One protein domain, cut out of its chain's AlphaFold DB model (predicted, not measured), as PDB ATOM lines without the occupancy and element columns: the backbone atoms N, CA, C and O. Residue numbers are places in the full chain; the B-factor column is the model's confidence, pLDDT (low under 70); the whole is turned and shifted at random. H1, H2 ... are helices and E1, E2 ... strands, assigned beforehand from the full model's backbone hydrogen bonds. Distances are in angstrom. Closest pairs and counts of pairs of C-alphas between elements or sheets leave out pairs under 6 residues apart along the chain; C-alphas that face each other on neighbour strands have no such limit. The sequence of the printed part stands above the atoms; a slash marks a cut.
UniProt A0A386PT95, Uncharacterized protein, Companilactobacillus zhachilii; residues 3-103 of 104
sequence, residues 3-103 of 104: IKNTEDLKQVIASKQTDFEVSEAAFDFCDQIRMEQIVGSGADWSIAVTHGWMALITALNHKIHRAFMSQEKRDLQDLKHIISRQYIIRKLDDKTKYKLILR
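Overview. This is residues 3 to 103 of the 104 residues of an uncharacterized protein of Companilactobacillus zhachilii (UniProt A0A386PT95). A small antiparallel sheet, E1 - E3 - E2, has H1 and the first part of H2 over one face. From it a loose, open ring of helices reaches out: long H2 leads away, H3 turns back, and H4 returns to the sheet. The printed part has 101 residues, in the order H1 E1 H2 H3 H4 E2 E3, mostly helix. It is only just loose, close to compact, with a radius of gyration of the C-alphas of 15.4 A, and spans 44 by 29 by 20 A.

Along the chain. E1 is residues 20 to 22, E3 98 to 102 and E2 87 to 91. H1 is residues 6 to 14, beginning at C-alpha 6 (33.682, 30.925, -23.619). H2, residues 24 to 49, is 38.3 A long with a kink of 37 degrees near residue 40. H3, residues 52 to 68, is 25.1 A long; H4, residues 71 to 86, is 22.0 A. E3 ends at C-alpha 102 (37.455, 24.663, -7.788).

Arrangement. In the sheet, N 22 and O 98 of E1 and E3 are 2.8 A apart, within hydrogen-bond range; in the hairpin E2 and E3, N 90 and O 99 are 2.8 A apart. H1, H2 and H4 on one face make two layers, helices over a sheet. H2, the hub, runs across the strands, at 66 degrees to E2 on the local plane. It touches H1 at Ala 26 and Thr 6, C-alphas 5.2 A apart, at a steep tilt of 61 degrees. It touches H4 about perpendicular, 73 degrees, with C-alphas of Ile 33 and Lys 80 6.5 A apart. H1 touches H4, C-alphas of Lys 10 and Leu 79 6.9 A apart. H2 and H3 only just touch, only at the corner, with 3 pairs of C-alphas within 8 A, the closest Ile 47 and Ala 55, 7.0 A. H3 and H4 are close but not clearly touching, C-alphas 66 and 74 7.1 A apart. H3 is not on the sheet. Every O i to N i+4 pair is within hydrogen-bond range in H1, H3 and H4, and 18 of 22 in H2.

Size, cuts and confidence. The C-alphas farthest apart, Trp 53 and Asp 94, are 45.3 A apart. The printed part has no cut, and no link is long. Residues 38 to 46 of H2 and 59 to 65 of H3 are among those that stand free. Residues 40 to 52 and residue 55 have pLDDT under 70.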
ATOM      1  N   ILE A   3      41.379  25.646 -22.432       87.88
ATOM      2  CA  ILE A   3      40.119  26.200 -22.929       87.88
ATOM      3  C   ILE A   3      40.388  27.567 -23.550       87.88
ATOM      4  O   ILE A   3      40.965  28.442 -22.906       87.88
ATOM      5  N   LYS A   4      39.961  27.756 -24.797       87.12
ATOM      6  CA  LYS A   4      40.208  28.990 -25.561       87.12
ATOM      7  C   LYS A   4      38.972  29.874 -25.702       87.12
ATOM      8  O   LYS A   4      39.086  31.096 -25.725       87.12
ATOM      9  N   ASN A   5      37.793  29.262 -25.789       87.56
ATOM     10  CA  ASN A   5      36.526  29.950 -26.016       87.56
ATOM     11  C   ASN A   5      35.643  29.940 -24.750       87.56
ATOM     12  O   ASN A   5      35.878  29.204 -23.789       87.56
ATOM     13  N   THR A   6      34.616  30.785 -24.744       83.56
ATOM     14  CA  THR A   6      33.682  30.925 -23.619       83.56
ATOM     15  C   THR A   6      32.608  29.832 -23.580       83.56
ATOM     16  O   THR A   6      32.011  29.613 -22.528       83.56
ATOM     17  N   GLU A   7      32.357  29.126 -24.683       85.00
ATOM     18  CA  GLU A   7      31.363  28.044 -24.760       85.00
ATOM     19  C   GLU A   7      31.858  26.765 -24.078       85.00
ATOM     20  O   GLU A   7      31.174  26.220 -23.210       85.00
ATOM     21  N   ASP A   8      33.085  26.348 -24.373       85.88
ATOM     22  CA  ASP A   8      33.767  25.242 -23.705       85.88
ATOM     23  C   ASP A   8      33.945  25.558 -22.217       85.88
ATOM     24  O   ASP A   8      33.754  24.692 -21.361       85.88
ATOM     25  N   LEU A   9      34.219  26.827 -21.881       85.44
ATOM     26  CA  LEU A   9      34.263  27.277 -20.490       85.44
ATOM     27  C   LEU A   9      32.923  27.031 -19.781       85.44
ATOM     28  O   LEU A   9      32.917  26.509 -18.669       85.44
ATOM     29  N   LYS A  10      31.781  27.339 -20.415       85.69
ATOM     30  CA  LYS A  10      30.451  27.048 -19.845       85.69
ATOM     31  C   LYS A  10      30.275  25.554 -19.566       85.69
ATOM     32  O   LYS A  10      29.794  25.198 -18.493       85.69
ATOM     33  N   GLN A  11      30.679  24.688 -20.494       85.94
ATOM     34  CA  GLN A  11      30.539  23.234 -20.344       85.94
ATOM     35  C   GLN A  11      31.423  22.669 -19.221       85.94
ATOM     36  O   GLN A  11      30.975  21.858 -18.406       85.94
ATOM     37  N   VAL A  12      32.671  23.126 -19.134       86.56
ATOM     38  CA  VAL A  12      33.625  22.697 -18.100       86.56
ATOM     39  C   VAL A  12      33.177  23.154 -16.709       86.56
ATOM     40  O   VAL A  12      33.231  22.384 -15.749       86.56
ATOM     41  N   ILE A  13      32.651  24.374 -16.598       85.94
ATOM     42  CA  ILE A  13      32.080  24.876 -15.343       85.94
ATOM     43  C   ILE A  13      30.803  24.107 -14.968       85.94
ATOM     44  O   ILE A  13      30.636  23.728 -13.809       85.94
ATOM     45  N   ALA A  14      29.921  23.810 -15.931       83.25
ATOM     46  CA  ALA A  14      28.704  23.030 -15.689       83.25
ATOM     47  C   ALA A  14      29.005  21.599 -15.208       83.25
ATOM     48  O   ALA A  14      28.312  21.076 -14.334       83.25
ATOM     49  N   SER A  15      30.074  20.988 -15.727       84.25
ATOM     50  CA  SER A  15      30.563  19.674 -15.292       84.25
ATOM     51  C   SER A  15      31.390  19.712 -13.999       84.25
ATOM     52  O   SER A  15      31.839  18.663 -13.537       84.25
ATOM     53  N   LYS A  16      31.566  20.893 -13.383       81.56
ATOM     54  CA  LYS A  16      32.364  21.114 -12.164       81.56
ATOM     55  C   LYS A  16      33.790  20.571 -12.271       81.56
ATOM     56  O   LYS A  16      34.374  20.141 -11.275       81.56
ATOM     57  N   GLN A  17      34.360  20.583 -13.474       81.69
ATOM     58  CA  GLN A  17      35.743  20.165 -13.667       81.69
ATOM     59  C   GLN A  17      36.692  21.087 -12.898       81.69
ATOM     60  O   GLN A  17      36.442  22.286 -12.741       81.69
ATOM     61  N   THR A  18      37.784  20.509 -12.407       80.31
ATOM     62  CA  THR A  18      38.810  21.203 -11.627       80.31
ATOM     63  C   THR A  18      40.127  21.224 -12.397       80.31
ATOM     64  O   THR A  18      40.356  20.388 -13.268       80.31
ATOM     65  N   ASP A  19      41.007  22.171 -12.065       81.75
ATOM     66  CA  ASP A  19      42.394  22.204 -12.546       81.75
ATOM     67  C   ASP A  19      42.554  22.282 -14.074       81.75
ATOM     68  O   ASP A  19      43.396  21.606 -14.670       81.75
ATOM     69  N   PHE A  20      41.784  23.156 -14.717       87.12
ATOM     70  CA  PHE A  20      41.934  23.457 -16.140       87.12
ATOM     71  C   PHE A  20      42.569  24.831 -16.365       87.12
ATOM     72  O   PHE A  20      42.568  25.701 -15.489       87.12
ATOM     73  N   GLU A  21      43.134  25.012 -17.552       89.31
ATOM     74  CA  GLU A  21      43.779  26.247 -17.981       89.31
ATOM     75  C   GLU A  21      42.906  26.954 -19.012       89.31
ATOM     76  O   GLU A  21      42.263  26.307 -19.841       89.31
ATOM     77  N   VAL A  22      42.892  28.282 -18.973       87.88
ATOM     78  CA  VAL A  22      42.198  29.129 -19.945       87.88
ATOM     79  C   VAL A  22      43.193  30.045 -20.652       87.88
ATOM     80  O   VAL A  22      44.136  30.539 -20.029       87.88
ATOM     81  N   SER A  23      42.965  30.280 -21.940       88.06
ATOM     82  CA  SER A  23      43.717  31.198 -22.805       88.06
ATOM     83  C   SER A  23      42.761  31.969 -23.727       88.06
ATOM     84  O   SER A  23      41.583  31.630 -23.806       88.06
ATOM     85  N   GLU A  24      43.266  32.965 -24.459       88.19
ATOM     86  CA  GLU A  24      42.507  33.706 -25.487       88.19
ATOM     87  C   GLU A  24      41.184  34.298 -24.940       88.19
ATOM     88  O   GLU A  24      41.183  34.931 -23.887       88.19
ATOM     89  N   ALA A  25      40.043  34.088 -25.604       84.81
ATOM     90  CA  ALA A  25      38.763  34.681 -25.202       84.81
ATOM     91  C   ALA A  25      38.305  34.237 -23.798       84.81
ATOM     92  O   ALA A  25      37.705  35.014 -23.053       84.81
ATOM     93  N   ALA A  26      38.609  32.994 -23.406       85.00
ATOM     94  CA  ALA A  26      38.346  32.511 -22.052       85.00
ATOM     95  C   ALA A  26      39.257  33.183 -21.008       85.00
ATOM     96  O   ALA A  26      38.830  33.403 -19.871       85.00
ATOM     97  N   PHE A  27      40.490  33.536 -21.393       88.50
ATOM     98  CA  PHE A  27      41.396  34.322 -20.557       88.50
ATOM     99  C   PHE A  27      40.865  35.738 -20.353       88.50
ATOM    100  O   PHE A  27      40.766  36.157 -19.203       88.50
ATOM    101  N   ASP A  28      40.457  36.432 -21.420       86.06
ATOM    102  CA  ASP A  28      39.935  37.803 -21.322       86.06
ATOM    103  C   ASP A  28      38.704  37.862 -20.410       86.06
ATOM    104  O   ASP A  28      38.588  38.738 -19.550       86.06
ATOM    105  N   PHE A  29      37.814  36.874 -20.529       86.50
ATOM    106  CA  PHE A  29      36.652  36.752 -19.655       86.50
ATOM    107  C   PHE A  29      37.043  36.498 -18.189       86.50
ATOM    108  O   PHE A  29      36.520  37.151 -17.285       86.50
ATOM    109  N   CYS A  30      37.991  35.592 -17.923       85.88
ATOM    110  CA  CYS A  30      38.464  35.341 -16.559       85.88
ATOM    111  C   CYS A  30      39.223  36.535 -15.962       85.88
ATOM    112  O   CYS A  30      39.121  36.779 -14.759       85.88
ATOM    113  N   ASP A  31      39.963  37.289 -16.776       85.94
ATOM    114  CA  ASP A  31      40.662  38.487 -16.317       85.94
ATOM    115  C   ASP A  31      39.672  39.573 -15.896       85.94
ATOM    116  O   ASP A  31      39.817  40.125 -14.805       85.94
ATOM    117  N   GLN A  32      38.611  39.796 -16.683       85.31
ATOM    118  CA  GLN A  32      37.520  40.706 -16.318       85.31
ATOM    119  C   GLN A  32      36.900  40.320 -14.972       85.31
ATOM    120  O   GLN A  32      36.835  41.157 -14.070       85.31
ATOM    121  N   ILE A  33      36.540  39.043 -14.789       84.75
ATOM    122  CA  ILE A  33      35.983  38.542 -13.521       84.75
ATOM    123  C   ILE A  33      36.942  38.819 -12.365       84.75
ATOM    124  O   ILE A  33      36.529  39.289 -11.305       84.75
ATOM    125  N   ARG A  34      38.234  38.541 -12.554       82.88
ATOM    126  CA  ARG A  34      39.238  38.738 -11.511       82.88
ATOM    127  C   ARG A  34      39.418  40.213 -11.156       82.88
ATOM    128  O   ARG A  34      39.528  40.537  -9.977       82.88
ATOM    129  N   MET A  35      39.454  41.106 -12.145       81.25
ATOM    130  CA  MET A  35      39.545  42.549 -11.902       81.25
ATOM    131  C   MET A  35      38.316  43.059 -11.153       81.25
ATOM    132  O   MET A  35      38.450  43.797 -10.181       81.25
ATOM    133  N   GLU A  36      37.124  42.602 -11.529       78.69
ATOM    134  CA  GLU A  36      35.886  42.949 -10.832       78.69
ATOM    135  C   GLU A  36      35.822  42.378  -9.414       78.69
ATOM    136  O   GLU A  36      35.254  43.022  -8.543       78.69
ATOM    137  N   GLN A  37      36.416  41.214  -9.137       73.00
ATOM    138  CA  GLN A  37      36.544  40.713  -7.763       73.00
ATOM    139  C   GLN A  37      37.440  41.620  -6.913       73.00
ATOM    140  O   GLN A  37      37.115  41.899  -5.760       73.00
ATOM    141  N   ILE A  38      38.551  42.099  -7.481       74.50
ATOM    142  CA  ILE A  38      39.479  43.005  -6.794       74.50
ATOM    143  C   ILE A  38      38.803  44.359  -6.523       74.50
ATOM    144  O   ILE A  38      38.883  44.868  -5.407       74.50
ATOM    145  N   VAL A  39      38.107  44.926  -7.515       71.38
ATOM    146  CA  VAL A  39      37.433  46.234  -7.402       71.38
ATOM    147  C   VAL A  39      36.142  46.143  -6.577       71.38
ATOM    148  O   VAL A  39      35.900  46.969  -5.698       71.38
ATOM    149  N   GLY A  40      35.318  45.124  -6.823       58.69
ATOM    150  CA  GLY A  40      34.032  44.895  -6.160       58.69
ATOM    151  C   GLY A  40      34.170  44.580  -4.673       58.69
ATOM    152  O   GLY A  40      33.354  45.047  -3.881       58.69
ATOM    153  N   SER A  41      35.262  43.921  -4.262       56.34
ATOM    154  CA  SER A  41      35.589  43.753  -2.842       56.34
ATOM    155  C   SER A  41      35.758  45.089  -2.106       56.34
ATOM    156  O   SER A  41      35.678  45.094  -0.885       56.34
ATOM    157  N   GLY A  42      35.983  46.216  -2.789       52.31
ATOM    158  CA  GLY A  42      35.967  47.542  -2.161       52.31
ATOM    159  C   GLY A  42      34.558  48.121  -1.981       52.31
ATOM    160  O   GLY A  42      34.293  48.813  -1.000       52.31
ATOM    161  N   ALA A  43      33.637  47.822  -2.902       52.44
ATOM    162  CA  ALA A  43      32.270  48.346  -2.896       52.44
ATOM    163  C   ALA A  43      31.325  47.555  -1.973       52.44
ATOM    164  O   ALA A  43      30.471  48.150  -1.318       52.44
ATOM    165  N   ASP A  44      31.501  46.236  -1.849       51.62
ATOM    166  CA  ASP A  44      30.671  45.415  -0.951       51.62
ATOM    167  C   ASP A  44      30.836  45.814   0.526       51.62
ATOM    168  O   ASP A  44      29.882  45.763   1.305       51.62
ATOM    169  N   TRP A  45      32.024  46.295   0.911       48.06
ATOM    170  CA  TRP A  45      32.282  46.781   2.269       48.06
ATOM    171  C   TRP A  45      31.569  48.107   2.553       48.06
ATOM    172  O   TRP A  45      31.111  48.316   3.673       48.06
ATOM    173  N   SER A  46      31.412  48.989   1.559       49.44
ATOM    174  CA  SER A  46      30.716  50.267   1.761       49.44
ATOM    175  C   SER A  46      29.199  50.089   1.878       49.44
ATOM    176  O   SER A  46      28.553  50.801   2.644       49.44
ATOM    177  N   ILE A  47      28.610  49.098   1.202       50.50
ATOM    178  CA  ILE A  47      27.167  48.820   1.281       50.50
ATOM    179  C   ILE A  47      26.814  48.073   2.576       50.50
ATOM    180  O   ILE A  47      25.818  48.409   3.217       50.50
ATOM    181  N   ALA A  48      27.641  47.111   3.006       56.06
ATOM    182  CA  ALA A  48      27.419  46.376   4.254       56.06
ATOM    183  C   ALA A  48      27.466  47.279   5.505       56.06
ATOM    184  O   ALA A  48      26.787  47.000   6.492       56.06
ATOM    185  N   VAL A  49      28.232  48.375   5.456       54.06
ATOM    186  CA  VAL A  49      28.431  49.299   6.584       54.06
ATOM    187  C   VAL A  49      27.325  50.366   6.699       54.06
ATOM    188  O   VAL A  49      27.104  50.885   7.791       54.06
ATOM    189  N   THR A  50      26.566  50.668   5.635       53.59
ATOM    190  CA  THR A  50      25.788  51.929   5.552       53.59
ATOM    191  C   THR A  50      24.252  51.774   5.540       53.59
ATOM    192  O   THR A  50      23.558  52.523   4.865       53.59
ATOM    193  N   HIS A  51      23.697  50.872   6.364       58.66
ATOM    194  CA  HIS A  51      22.255  50.689   6.676       58.66
ATOM    195  C   HIS A  51      21.450  49.691   5.809       58.66
ATOM    196  O   HIS A  51      21.320  49.813   4.594       58.66
ATOM    197  N   GLY A  52      20.786  48.735   6.477       62.31
ATOM    198  CA  GLY A  52      20.095  47.587   5.863       62.31
ATOM    199  C   GLY A  52      18.931  47.890   4.904       62.31
ATOM    200  O   GLY A  52      18.592  47.041   4.084       62.31
ATOM    201  N   TRP A  53      18.342  49.089   4.926       75.38
ATOM    202  CA  TRP A  53      17.308  49.474   3.954       75.38
ATOM    203  C   TRP A  53      17.892  49.716   2.550       75.38
ATOM    204  O   TRP A  53      17.257  49.367   1.553       75.38
ATOM    205  N   MET A  54      19.133  50.212   2.459       70.56
ATOM    206  CA  MET A  54      19.842  50.350   1.183       70.56
ATOM    207  C   MET A  54      20.129  48.986   0.551       70.56
ATOM    208  O   MET A  54      20.045  48.847  -0.669       70.56
ATOM    209  N   ALA A  55      20.381  47.955   1.366       68.50
ATOM    210  CA  ALA A  55      20.539  46.584   0.884       68.50
ATOM    211  C   ALA A  55      19.252  46.057   0.220       68.50
ATOM    212  O   ALA A  55      19.321  45.431  -0.839       68.50
ATOM    213  N   LEU A  56      18.075  46.367   0.780       74.50
ATOM    214  CA  LEU A  56      16.781  45.993   0.192       74.50
ATOM    215  C   LEU A  56      16.538  46.686  -1.157       74.50
ATOM    216  O   LEU A  56      16.155  46.025  -2.124       74.50
ATOM    217  N   ILE A  57      16.797  47.993  -1.251       77.31
ATOM    218  CA  ILE A  57      16.650  48.749  -2.508       77.31
ATOM    219  C   ILE A  57      17.639  48.245  -3.559       77.31
ATOM    220  O   ILE A  57      17.274  48.069  -4.720       77.31
ATOM    221  N   THR A  58      18.872  47.955  -3.149       73.94
ATOM    222  CA  THR A  58      19.909  47.420  -4.037       73.94
ATOM    223  C   THR A  58      19.500  46.054  -4.583       73.94
ATOM    224  O   THR A  58      19.561  45.836  -5.792       73.94
ATOM    225  N   ALA A  59      18.991  45.159  -3.729       71.06
ATOM    226  CA  ALA A  59      18.484  43.855  -4.149       71.06
ATOM    227  C   ALA A  59      17.293  43.979  -5.117       71.06
ATOM    228  O   ALA A  59      17.227  43.262  -6.120       71.06
ATOM    229  N   LEU A  60      16.373  44.915  -4.861       78.62
ATOM    230  CA  LEU A  60      15.235  45.177  -5.743       78.62
ATOM    231  C   LEU A  60      15.687  45.711  -7.107       78.62
ATOM    232  O   LEU A  60      15.266  45.187  -8.137       78.62
ATOM    233  N   ASN A  61      16.574  46.706  -7.121       76.62
ATOM    234  CA  ASN A  61      17.124  47.267  -8.350       76.62
ATOM    235  C   ASN A  61      17.847  46.187  -9.168       76.62
ATOM    236  O   ASN A  61      17.636  46.066 -10.373       76.62
ATOM    237  N   HIS A  62      18.614  45.321  -8.502       77.19
ATOM    238  CA  HIS A  62      19.299  44.210  -9.155       77.19
ATOM    239  C   HIS A  62      18.319  43.190  -9.762       77.19
ATOM    240  O   HIS A  62      18.563  42.672 -10.858       77.19
ATOM    241  N   LYS A  63      17.188  42.922  -9.091       77.75
ATOM    242  CA  LYS A  63      16.120  42.049  -9.602       77.75
ATOM    243  C   LYS A  63      15.443  42.642 -10.838       77.75
ATOM    244  O   LYS A  63      15.241  41.929 -11.820       77.75
ATOM    245  N   ILE A  64      15.119  43.934 -10.806       77.94
ATOM    246  CA  ILE A  64      14.496  44.646 -11.928       77.94
ATOM    247  C   ILE A  64      15.460  44.696 -13.114       77.94
ATOM    248  O   ILE A  64      15.096  44.306 -14.219       77.94
ATOM    249  N   HIS A  65      16.716  45.080 -12.885       77.00
ATOM    250  CA  HIS A  65      17.749  45.099 -13.917       77.00
ATOM    251  C   HIS A  65      17.899  43.732 -14.596       77.00
ATOM    252  O   HIS A  65      17.906  43.641 -15.824       77.00
ATOM    253  N   ARG A  66      17.910  42.647 -13.808       76.06
ATOM    254  CA  ARG A  66      17.930  41.279 -14.338       76.06
ATOM    255  C   ARG A  66      16.693  40.985 -15.191       76.06
ATOM    256  O   ARG A  66      16.842  40.389 -16.254       76.06
ATOM    257  N   ALA A  67      15.501  41.432 -14.793       76.12
ATOM    258  CA  ALA A  67      14.257  41.229 -15.545       76.12
ATOM    259  C   ALA A  67      14.265  41.868 -16.949       76.12
ATOM    260  O   ALA A  67      13.655  41.314 -17.860       76.12
ATOM    261  N   PHE A  68      15.024  42.948 -17.155       80.88
ATOM    262  CA  PHE A  68      15.157  43.620 -18.457       80.88
ATOM    263  C   PHE A  68      16.372  43.174 -19.290       80.88
ATOM    264  O   PHE A  68      16.541  43.625 -20.422       80.88
ATOM    265  N   MET A  69      17.223  42.283 -18.774       80.62
ATOM    266  CA  MET A  69      18.342  41.734 -19.547       80.62
ATOM    267  C   MET A  69      17.909  40.688 -20.576       80.62
ATOM    268  O   MET A  69      17.022  39.874 -20.313       80.62
ATOM    269  N   SER A  70      18.627  40.649 -21.704       86.44
ATOM    270  CA  SER A  70      18.565  39.536 -22.654       86.44
ATOM    271  C   SER A  70      19.093  38.241 -22.029       86.44
ATOM    272  O   SER A  70      19.924  38.272 -21.118       86.44
ATOM    273  N   GLN A  71      18.626  37.099 -22.540       80.50
ATOM    274  CA  GLN A  71      19.005  35.782 -22.021       80.50
ATOM    275  C   GLN A  71      20.524  35.564 -22.057       80.50
ATOM    276  O   GLN A  71      21.113  35.199 -21.049       80.50
ATOM    277  N   GLU A  72      21.176  35.917 -23.165       79.06
ATOM    278  CA  GLU A  72      22.629  35.789 -23.323       79.06
ATOM    279  C   GLU A  72      23.420  36.559 -22.250       79.06
ATOM    280  O   GLU A  72      24.376  36.041 -21.670       79.06
ATOM    281  N   LYS A  73      22.994  37.788 -21.926       80.69
ATOM    282  CA  LYS A  73      23.642  38.601 -20.886       80.69
ATOM    283  C   LYS A  73      23.426  38.016 -19.495       80.69
ATOM    284  O   LYS A  73      24.342  38.060 -18.674       80.69
ATOM    285  N   ARG A  74      22.241  37.452 -19.234       81.25
ATOM    286  CA  ARG A  74      21.959  36.741 -17.979       81.25
ATOM    287  C   ARG A  74      22.860  35.521 -17.831       81.25
ATOM    288  O   ARG A  74      23.474  35.373 -16.782       81.25
ATOM    289  N   ASP A  75      23.007  34.724 -18.885       83.00
ATOM    290  CA  ASP A  75      23.831  33.514 -18.863       83.00
ATOM    291  C   ASP A  75      25.313  33.841 -18.610       83.00
ATOM    292  O   ASP A  75      25.988  33.141 -17.857       83.00
ATOM    293  N   LEU A  76      25.827  34.934 -19.190       82.44
ATOM    294  CA  LEU A  76      27.184  35.418 -18.912       82.44
ATOM    295  C   LEU A  76      27.344  35.910 -17.468       82.44
ATOM    296  O   LEU A  76      28.357  35.608 -16.833       82.44
ATOM    297  N   GLN A  77      26.358  36.638 -16.929       83.12
ATOM    298  CA  GLN A  77      26.378  37.063 -15.526       83.12
ATOM    299  C   GLN A  77      26.328  35.877 -14.563       83.12
ATOM    300  O   GLN A  77      27.072  35.862 -13.580       83.12
ATOM    301  N   ASP A  78      25.494  34.879 -14.846       85.38
ATOM    302  CA  ASP A  78      25.386  33.674 -14.030       85.38
ATOM    303  C   ASP A  78      26.681  32.852 -14.092       85.38
ATOM    304  O   ASP A  78      27.192  32.437 -13.050       85.38
ATOM    305  N   LEU A  79      27.286  32.701 -15.278       85.06
ATOM    306  CA  LEU A  79      28.594  32.054 -15.436       85.06
ATOM    307  C   LEU A  79      29.677  32.771 -14.623       85.06
ATOM    308  O   LEU A  79      30.418  32.135 -13.870       85.06
ATOM    309  N   LYS A  80      29.741  34.102 -14.724       85.75
ATOM    310  CA  LYS A  80      30.646  34.933 -13.922       85.75
ATOM    311  C   LYS A  80      30.413  34.731 -12.426       85.75
ATOM    312  O   LYS A  80      31.376  34.595 -11.672       85.75
ATOM    313  N   HIS A  81      29.156  34.694 -11.985       84.69
ATOM    314  CA  HIS A  81      28.818  34.482 -10.581       84.69
ATOM    315  C   HIS A  81      29.298  33.110 -10.084       84.69
ATOM    316  O   HIS A  81      29.896  33.022  -9.008       84.69
ATOM    317  N   ILE A  82      29.106  32.053 -10.880       85.75
ATOM    318  CA  ILE A  82      29.576  30.698 -10.559       85.75
ATOM    319  C   ILE A  82      31.103  30.667 -10.460       85.75
ATOM    320  O   ILE A  82      31.626  30.208  -9.446       85.75
ATOM    321  N   ILE A  83      31.818  31.196 -11.456       84.75
ATOM    322  CA  ILE A  83      33.289  31.247 -11.448       84.75
ATOM    323  C   ILE A  83      33.787  32.031 -10.230       84.75
ATOM    324  O   ILE A  83      34.656  31.559  -9.503       84.75
ATOM    325  N   SER A  84      33.196  33.195  -9.956       84.19
ATOM    326  CA  SER A  84      33.610  34.045  -8.840       84.19
ATOM    327  C   SER A  84      33.445  33.355  -7.480       84.19
ATOM    328  O   SER A  84      34.313  33.452  -6.606       84.19
ATOM    329  N   ARG A  85      32.336  32.628  -7.306       83.56
ATOM    330  CA  ARG A  85      31.984  31.976  -6.043       83.56
ATOM    331  C   ARG A  85      32.675  30.632  -5.851       83.56
ATOM    332  O   ARG A  85      33.060  30.314  -4.729       83.56
ATOM    333  N   GLN A  86      32.782  29.837  -6.910       85.81
ATOM    334  CA  GLN A  86      33.193  28.434  -6.836       85.81
ATOM    335  C   GLN A  86      34.618  28.199  -7.316       85.81
ATOM    336  O   GLN A  86      35.156  27.144  -7.023       85.81
ATOM    337  N   TYR A  87      35.256  29.141  -8.011       86.56
ATOM    338  CA  TYR A  87      36.599  28.946  -8.549       86.56
ATOM    339  C   TYR A  87      37.599  29.975  -8.006       86.56
ATOM    340  O   TYR A  87      37.263  31.052  -7.504       86.56
ATOM    341  N   ILE A  88      38.873  29.597  -8.048       84.56
ATOM    342  CA  ILE A  88      40.032  30.448  -7.796       84.56
ATOM    343  C   ILE A  88      40.758  30.603  -9.127       84.56
ATOM    344  O   ILE A  88      41.204  29.613  -9.709       84.56
ATOM    345  N   ILE A  89      40.879  31.845  -9.593       85.81
ATOM    346  CA  ILE A  89      41.607  32.193 -10.814       85.81
ATOM    347  C   ILE A  89      43.068  32.462 -10.431       85.81
ATOM    348  O   ILE A  89      43.391  33.499  -9.849       85.81
ATOM    349  N   ARG A  90      43.963  31.518 -10.735       85.12
ATOM    350  CA  ARG A  90      45.395  31.604 -10.419       85.12
ATOM    351  C   ARG A  90      46.199  32.016 -11.652       85.12
ATOM    352  O   ARG A  90      46.092  31.380 -12.697       85.12
ATOM    353  N   LYS A  91      47.030  33.057 -11.515       82.31
ATOM    354  CA  LYS A  91      48.027  33.433 -12.533       82.31
ATOM    355  C   LYS A  91      49.048  32.311 -12.707       82.31
ATOM    356  O   LYS A  91      49.556  31.803 -11.707       82.31
ATOM    357  N   LEU A  92      49.331  31.958 -13.954       82.38
ATOM    358  CA  LEU A  92      50.478  31.135 -14.331       82.38
ATOM    359  C   LEU A  92      51.678  32.042 -14.648       82.38
ATOM    360  O   LEU A  92      51.516  33.255 -14.808       82.38
ATOM    361  N   ASP A  93      52.875  31.456 -14.739       79.12
ATOM    362  CA  ASP A  93      54.091  32.178 -15.156       79.12
ATOM    363  C   ASP A  93      53.959  32.717 -16.592       79.12
ATOM    364  O   ASP A  93      54.491  33.775 -16.937       79.12
ATOM    365  N   ASP A  94      53.171  32.021 -17.415       77.94
ATOM    366  CA  ASP A  94      52.706  32.492 -18.713       77.94
ATOM    367  C   ASP A  94      51.586  33.532 -18.522       77.94
ATOM    368  O   ASP A  94      50.457  33.202 -18.147       77.94
ATOM    369  N   LYS A  95      51.896  34.805 -18.806       76.31
ATOM    370  CA  LYS A  95      50.965  35.944 -18.659       76.31
ATOM    371  C   LYS A  95      49.715  35.848 -19.539       76.31
ATOM    372  O   LYS A  95      48.814  36.661 -19.365       76.31
ATOM    373  N   THR A  96      49.663  34.892 -20.463       81.25
ATOM    374  CA  THR A  96      48.527  34.666 -21.368       81.25
ATOM    375  C   THR A  96      47.576  33.568 -20.888       81.25
ATOM    376  O   THR A  96      46.611  33.240 -21.582       81.25
ATOM    377  N   LYS A  97      47.840  32.979 -19.710       85.38
ATOM    378  CA  LYS A  97      47.067  31.854 -19.182       85.38
ATOM    379  C   LYS A  97      46.661  32.043 -17.730       85.38
ATOM    380  O   LYS A  97      47.415  32.542 -16.892       85.38
ATOM    381  N   TYR A  98      45.472  31.543 -17.420       86.50
ATOM    382  CA  TYR A  98      45.000  31.378 -16.051       86.50
ATOM    383  C   TYR A  98      44.697  29.914 -15.767       86.50
ATOM    384  O   TYR A  98      44.202  29.200 -16.633       86.50
ATOM    385  N   LYS A  99      44.951  29.480 -14.531       88.25
ATOM    386  CA  LYS A  99      44.496  28.185 -14.025       88.25
ATOM    387  C   LYS A  99      43.274  28.388 -13.138       88.25
ATOM    388  O   LYS A  99      43.341  29.160 -12.180       88.25
ATOM    389  N   LEU A 100      42.178  27.693 -13.436       86.88
ATOM    390  CA  LEU A 100      40.966  27.703 -12.621       86.88
ATOM    391  C   LEU A 100      40.935  26.464 -11.727       86.88
ATOM    392  O   LEU A 100      41.013  25.326 -12.191       86.88
ATOM    393  N   ILE A 101      40.818  26.698 -10.422       85.56
ATOM    394  CA  ILE A 101      40.788  25.652  -9.395       85.56
ATOM    395  C   ILE A 101      39.468  25.768  -8.641       85.56
ATOM    396  O   ILE A 101      39.135  26.850  -8.163       85.56
ATOM    397  N   LEU A 102      38.711  24.677  -8.537       86.69
ATOM    398  CA  LEU A 102      37.455  24.663  -7.788       86.69
ATOM    399  C   LEU A 102      37.744  24.823  -6.285       86.69
ATOM    400  O   LEU A 102      38.615  24.150  -5.730       86.69
ATOM    401  N   ARG A 103      37.014  25.723  -5.627       80.75
ATOM    402  CA  ARG A 103      36.982  25.878  -4.171       80.75
ATOM    403  C   ARG A 103      36.277  24.648  -3.598       80.75
ATOM    404  O   ARG A 103      35.140  24.376  -3.976       80.75
TER     405      ARG A 103